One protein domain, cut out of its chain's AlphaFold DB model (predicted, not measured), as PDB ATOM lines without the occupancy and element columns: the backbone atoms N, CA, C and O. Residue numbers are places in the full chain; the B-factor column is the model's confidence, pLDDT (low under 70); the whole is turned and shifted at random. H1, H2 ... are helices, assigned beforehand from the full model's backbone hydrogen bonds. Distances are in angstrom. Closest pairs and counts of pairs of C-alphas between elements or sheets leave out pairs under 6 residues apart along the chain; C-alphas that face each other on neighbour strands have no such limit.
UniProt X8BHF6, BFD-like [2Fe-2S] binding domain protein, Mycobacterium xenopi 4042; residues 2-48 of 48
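What this domain is: This is residues 2 to 48 of the 48 residues of the protein "BFD-like [2Fe-2S] binding domain protein" of Mycobacterium xenopi 4042 (UniProt X8BHF6). One long helix, H3, makes the longest axis, and two short helices, H1 and H2, pack on one side of it; its far end, residues 41 to 46, sticks out of the body together with residues 47 and 48. The link of residues 20 to 27 folds back at the other end of the rod and leads from H2 into H3. The printed part has 47 residues, with three named helices in the order H1, H2, H3 and no named strand, and its class is all helix. It is only just compact, close to loose, with a radius of gyration of the C-alphas of 11.0 A, and spans 39 by 17 by 12 A.

Where its parts are: H3 is residues 28 to 46, 26.8 A from first to last C-alpha, from C-alpha 28 at (215.973, 360.553, 266.891) to C-alpha 46 at (189.532, 357.432, 263.511). H2 is residues 12 to 19, 10.5 A long. H1 is residues 2 to 6, 6.1 A long, and begins with C-alpha 2 at (206.233, 361.103, 259.412).

How they stand to each other: H3 touches H2 with residues 29 to 33 alone; their closest C-alphas, those of Val 32 and Ser 12, are 6.2 A apart. The lines of H2 and H3 stand about perpendicular, at 81 degrees. H3 touches H1 with residues 35 to 39 alone, and their closest C-alphas, those of Ile 36 and Val 5, are 6.5 A apart. H1 and H2 touch, with the C-alphas of Ala 4 and Val 15 closest at 5.7 A. In H1, H2 and H3 every O i to N i+4 pair is within hydrogen-bond range.

The domain as a whole: The two C-alphas farthest apart, those of Asp 24 and Arg 48, are 38.8 A apart. Residues 41 to 48, of which 41 to 46 belong to H3, stand free; the body without them spans 25 by 17 by 12 A. The printed part has no cut; the link from H1 to H2 is tight and that from H2 to H3 is short. The mean pLDDT of the printed part is 81.5, with residue 22 and residues 44 to 48 under 70.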
ATOM      1  N   SER A   2     207.697 361.263 259.479       77.94
ATOM      2  CA  SER A   2     206.233 361.103 259.412       77.94
ATOM      3  C   SER A   2     205.753 360.430 258.124       77.94
ATOM      4  O   SER A   2     204.845 359.618 258.185       77.94
ATOM      5  N   ASP A   3     206.414 360.688 256.991       83.38
ATOM      6  CA  ASP A   3     206.129 360.004 255.720       83.38
ATOM      7  C   ASP A   3     206.318 358.478 255.810       83.38
ATOM      8  O   ASP A   3     205.430 357.718 255.444       83.38
ATOM      9  N   ALA A   4     207.426 358.011 256.397       87.69
ATOM     10  CA  ALA A   4     207.662 356.579 256.587       87.69
ATOM     11  C   ALA A   4     206.555 355.925 257.433       87.69
ATOM     12  O   ALA A   4     206.108 354.828 257.113       87.69
ATOM     13  N   VAL A   5     206.089 356.615 258.480       87.31
ATOM     14  CA  VAL A   5     204.986 356.150 259.335       87.31
ATOM     15  C   VAL A   5     203.649 356.182 258.588       87.31
ATOM     16  O   VAL A   5     202.902 355.214 258.657       87.31
ATOM     17  N   ALA A   6     203.373 357.228 257.803       85.06
ATOM     18  CA  ALA A   6     202.185 357.318 256.946       85.06
ATOM     19  C   ALA A   6     202.149 356.217 255.871       85.06
ATOM     20  O   ALA A   6     201.081 355.748 255.490       85.06
ATOM     21  N   ARG A   7     203.323 355.757 255.428       85.44
ATOM     22  CA  ARG A   7     203.496 354.615 254.519       85.44
ATOM     23  C   ARG A   7     203.454 353.250 255.224       85.44
ATOM     24  O   ARG A   7     203.690 352.235 254.575       85.44
ATOM     25  N   GLY A   8     203.166 353.214 256.526       84.69
ATOM     26  CA  GLY A   8     202.947 351.985 257.296       84.69
ATOM     27  C   GLY A   8     204.119 351.521 258.163       84.69
ATOM     28  O   GLY A   8     204.024 350.458 258.779       84.69
ATOM     29  N   ALA A   9     205.216 352.281 258.259       89.50
ATOM     30  CA  ALA A   9     206.304 351.921 259.167       89.50
ATOM     31  C   ALA A   9     205.803 351.895 260.620       89.50
ATOM     32  O   ALA A   9     205.361 352.906 261.167       89.50
ATOM     33  N   SER A  10     205.927 350.733 261.251       89.00
ATOM     34  CA  SER A  10     205.443 350.456 262.606       89.00
ATOM     35  C   SER A  10     206.586 350.257 263.601       89.00
ATOM     36  O   SER A  10     206.362 350.142 264.806       89.00
ATOM     37  N   THR A  11     207.833 350.246 263.123       89.38
ATOM     38  CA  THR A  11     209.025 350.096 263.958       89.38
ATOM     39  C   THR A  11     210.076 351.162 263.664       89.38
ATOM     40  O   THR A  11     210.232 351.650 262.545       89.38
ATOM     41  N   SER A  12     210.900 351.478 264.667       85.94
ATOM     42  CA  SER A  12     212.037 352.386 264.477       85.94
ATOM     43  C   SER A  12     213.059 351.863 263.462       85.94
ATOM     44  O   SER A  12     213.783 352.658 262.874       85.94
ATOM     45  N   LYS A  13     213.120 350.539 263.249       86.81
ATOM     46  CA  LYS A  13     213.997 349.914 262.253       86.81
ATOM     47  C   LYS A  13     213.506 350.186 260.831       86.81
ATOM     48  O   LYS A  13     214.315 350.538 259.984       86.81
ATOM     49  N   GLU A  14     212.202 350.091 260.586       88.56
ATOM     50  CA  GLU A  14     211.601 350.437 259.290       88.56
ATOM     51  C   GLU A  14     211.743 351.932 258.991       88.56
ATOM     52  O   GLU A  14     212.127 352.308 257.887       88.56
ATOM     53  N   VAL A  15     211.530 352.792 259.992       86.94
ATOM     54  CA  VAL A  15     211.737 354.241 259.837       86.94
ATOM     55  C   VAL A  15     213.208 354.572 259.538       86.94
ATOM     56  O   VAL A  15     213.487 355.433 258.700       86.94
ATOM     57  N   ALA A  16     214.153 353.877 260.178       87.94
ATOM     58  CA  ALA A  16     215.580 354.012 259.888       87.94
ATOM     59  C   ALA A  16     215.937 353.500 258.484       87.94
ATOM     60  O   ALA A  16     216.697 354.155 257.782       87.94
ATOM     61  N   ALA A  17     215.359 352.380 258.044       86.56
ATOM     62  CA  ALA A  17     215.572 351.846 256.701       86.56
ATOM     63  C   ALA A  17     215.007 352.768 255.605       86.56
ATOM     64  O   ALA A  17     215.605 352.895 254.543       86.56
ATOM     65  N   ALA A  18     213.886 353.446 255.870       85.62
ATOM     66  CA  ALA A  18     213.228 354.323 254.903       85.62
ATOM     67  C   ALA A  18     213.882 355.712 254.760       85.62
ATOM     68  O   ALA A  18     213.745 356.339 253.716       85.62
ATOM     69  N   CYS A  19     214.531 356.230 255.810       81.56
ATOM     70  CA  CYS A  19     214.969 357.636 255.860       81.56
ATOM     71  C   CYS A  19     216.345 357.848 256.527       81.56
ATOM     72  O   CYS A  19     216.793 358.983 256.665       81.56
ATOM     73  N   GLY A  20     217.006 356.797 257.018       77.12
ATOM     74  CA  GLY A  20     218.278 356.895 257.750       77.12
ATOM     75  C   GLY A  20     218.161 357.427 259.187       77.12
ATOM     76  O   GLY A  20     219.166 357.585 259.882       77.12
ATOM     77  N   ALA A  21     216.946 357.695 259.679       75.44
ATOM     78  CA  ALA A  21     216.735 358.254 261.011       75.44
ATOM     79  C   ALA A  21     217.230 357.295 262.113       75.44
ATOM     80  O   ALA A  21     216.673 356.222 262.325       75.44
ATOM     81  N   GLY A  22     218.260 357.706 262.857       66.50
ATOM     82  CA  GLY A  22     218.764 356.988 264.034       66.50
ATOM     83  C   GLY A  22     219.870 355.974 263.739       66.50
ATOM     84  O   GLY A  22     220.244 355.239 264.659       66.50
ATOM     85  N   ALA A  23     220.377 355.957 262.498       72.50
ATOM     86  CA  ALA A  23     221.534 355.168 262.075       72.50
ATOM     87  C   ALA A  23     222.879 355.774 262.522       72.50
ATOM     88  O   ALA A  23     223.834 355.032 262.698       72.50
ATOM     89  N   ASP A  24     222.923 357.091 262.748       72.81
ATOM     90  CA  ASP A  24     224.158 357.830 263.042       72.81
ATOM     91  C   ASP A  24     224.385 358.028 264.559       72.81
ATOM     92  O   ASP A  24     225.136 357.294 265.189       72.81
ATOM     93  N   CYS A  25     223.654 358.945 265.206       78.25
ATOM     94  CA  CYS A  25     223.822 359.253 266.640       78.25
ATOM     95  C   CYS A  25     222.683 358.759 267.556       78.25
ATOM     96  O   CYS A  25     222.681 359.022 268.756       78.25
ATOM     97  N   GLY A  26     221.655 358.105 267.004       79.44
ATOM     98  CA  GLY A  26     220.543 357.517 267.766       79.44
ATOM     99  C   GLY A  26     219.575 358.493 268.465       79.44
ATOM    100  O   GLY A  26     218.523 358.049 268.921       79.44
ATOM    101  N   ARG A  27     219.850 359.805 268.507       82.94
ATOM    102  CA  ARG A  27     219.013 360.817 269.195       82.94
ATOM    103  C   ARG A  27     217.557 360.842 268.733       82.94
ATOM    104  O   ARG A  27     216.647 361.010 269.536       82.94
ATOM    105  N   CYS A  28     217.320 360.596 267.451       85.88
ATOM    106  CA  CYS A  28     215.973 360.553 266.891       85.88
ATOM    107  C   CYS A  28     215.201 359.264 267.218       85.88
ATOM    108  O   CYS A  28     214.002 359.224 266.965       85.88
ATOM    109  N   ARG A  29     215.804 358.230 267.832       83.69
ATOM    110  CA  ARG A  29     215.089 356.981 268.176       83.69
ATOM    111  C   ARG A  29     213.920 357.219 269.131       83.69
ATOM    112  O   ARG A  29     212.874 356.597 268.969       83.69
ATOM    113  N   HIS A  30     214.087 358.114 270.105       88.06
ATOM    114  CA  HIS A  30     213.018 358.446 271.047       88.06
ATOM    115  C   HIS A  30     211.869 359.182 270.344       88.06
ATOM    116  O   HIS A  30     210.720 358.759 270.435       88.06
ATOM    117  N   THR A  31     212.193 360.202 269.545       88.88
ATOM    118  CA  THR A  31     211.224 360.935 268.719       88.88
ATOM    119  C   THR A  31     210.474 360.014 267.756       88.88
ATOM    120  O   THR A  31     209.255 360.086 267.662       88.88
ATOM    121  N   VAL A  32     211.174 359.094 267.084       88.06
ATOM    122  CA  VAL A  32     210.563 358.114 266.174       88.06
ATOM    123  C   VAL A  32     209.554 357.231 266.910       88.06
ATOM    124  O   VAL A  32     208.449 357.036 266.413       88.06
ATOM    125  N   ARG A  33     209.887 356.737 268.109       89.00
ATOM    126  CA  ARG A  33     208.950 355.947 268.924       89.00
ATOM    127  C   ARG A  33     207.712 356.751 269.324       89.00
ATOM    128  O   ARG A  33     206.613 356.214 269.242       89.00
ATOM    129  N   ALA A  34     207.879 358.018 269.705       91.12
ATOM    130  CA  ALA A  34     206.761 358.895 270.046       91.12
ATOM    131  C   ALA A  34     205.827 359.135 268.847       91.12
ATOM    132  O   ALA A  34     204.612 359.031 268.988       91.12
ATOM    133  N   ILE A  35     206.385 359.373 267.654       89.75
ATOM    134  CA  ILE A  35     205.603 359.564 266.423       89.75
ATOM    135  C   ILE A  35     204.837 358.288 266.050       89.75
ATOM    136  O   ILE A  35     203.655 358.369 265.736       89.75
ATOM    137  N   ILE A  36     205.475 357.113 266.117       89.75
ATOM    138  CA  ILE A  36     204.808 355.826 265.846       89.75
ATOM    139  C   ILE A  36     203.658 355.593 266.836       89.75
ATOM    140  O   ILE A  36     202.567 355.187 266.438       89.75
ATOM    141  N   ALA A  37     203.878 355.871 268.126       90.38
ATOM    142  CA  ALA A  37     202.845 355.731 269.147       90.38
ATOM    143  C   ALA A  37     201.662 356.681 268.901       90.38
ATOM    144  O   ALA A  37     200.513 356.251 268.978       90.38
ATOM    145  N   ALA A  38     201.935 357.941 268.556       89.44
ATOM    146  CA  ALA A  38     200.904 358.914 268.208       89.44
ATOM    147  C   ALA A  38     200.126 358.492 266.951       89.44
ATOM    148  O   ALA A  38     198.902 358.550 266.942       89.44
ATOM    149  N   ALA A  39     200.810 357.994 265.917       88.31
ATOM    150  CA  ALA A  39     200.167 357.519 264.693       88.31
ATOM    151  C   ALA A  39     199.213 356.339 264.945       88.31
ATOM    152  O   ALA A  39     198.108 356.336 264.415       88.31
ATOM    153  N   ARG A  40     199.583 355.395 265.821       86.00
ATOM    154  CA  ARG A  40     198.678 354.328 266.292       86.00
ATOM    155  C   ARG A  40     197.457 354.870 267.035       86.00
ATOM    156  O   ARG A  40     196.344 354.402 266.848       86.00
ATOM    157  N   GLN A  41     197.637 355.876 267.887       85.38
ATOM    158  CA  GLN A  41     196.503 356.487 268.591       85.38
ATOM    159  C   GLN A  41     195.548 357.208 267.632       85.38
ATOM    160  O   GLN A  41     194.340 357.220 267.877       85.38
ATOM    161  N   LEU A  42     196.076 357.788 266.549       80.50
ATOM    162  CA  LEU A  42     195.287 358.418 265.491       80.50
ATOM    163  C   LEU A  42     194.527 357.380 264.650       80.50
ATOM    164  O   LEU A  42     193.343 357.589 264.401       80.50
ATOM    165  N   ASP A  43     195.151 356.251 264.292       75.06
ATOM    166  CA  ASP A  43     194.471 355.126 263.618       75.06
ATOM    167  C   ASP A  43     193.300 354.609 264.472       75.06
ATOM    168  O   ASP A  43     192.159 354.527 264.019       75.06
ATOM    169  N   THR A  44     193.559 354.405 265.765       68.12
ATOM    170  CA  THR A  44     192.556 353.905 266.710       68.12
ATOM    171  C   THR A  44     191.487 354.955 267.062       68.12
ATOM    172  O   THR A  44     190.397 354.581 267.485       68.12
ATOM    173  N   SER A  45     191.763 356.260 266.924       61.00
ATOM    174  CA  SER A  45     190.765 357.325 267.155       61.00
ATOM    175  C   SER A  45     189.863 357.564 265.949       61.00
ATOM    176  O   SER A  45     188.715 357.937 266.146       61.00
ATOM    177  N   GLY A  46     190.352 357.346 264.724       56.84
ATOM    178  CA  GLY A  46     189.532 357.432 263.511       56.84
ATOM    179  C   GLY A  46     188.597 356.233 263.314       56.84
ATOM    180  O   GLY A  46     187.643 356.322 262.551       56.84
ATOM    181  N   ALA A  47     188.860 355.125 264.011       55.47
ATOM    182  CA  ALA A  47     188.031 353.921 264.014       55.47
ATOM    183  C   ALA A  47     186.910 353.926 265.080       55.47
ATOM    184  O   ALA A  47     186.264 352.895 265.269       55.47
ATOM    185  N   ARG A  48     186.707 355.041 265.802       46.72
ATOM    186  CA  ARG A  48     185.645 355.212 266.810       46.72
ATOM    187  C   ARG A  48     184.478 356.017 266.268       46.72
ATOM    188  O   ARG A  48     184.744 357.071 265.653       46.72
TER     189      ARG A  48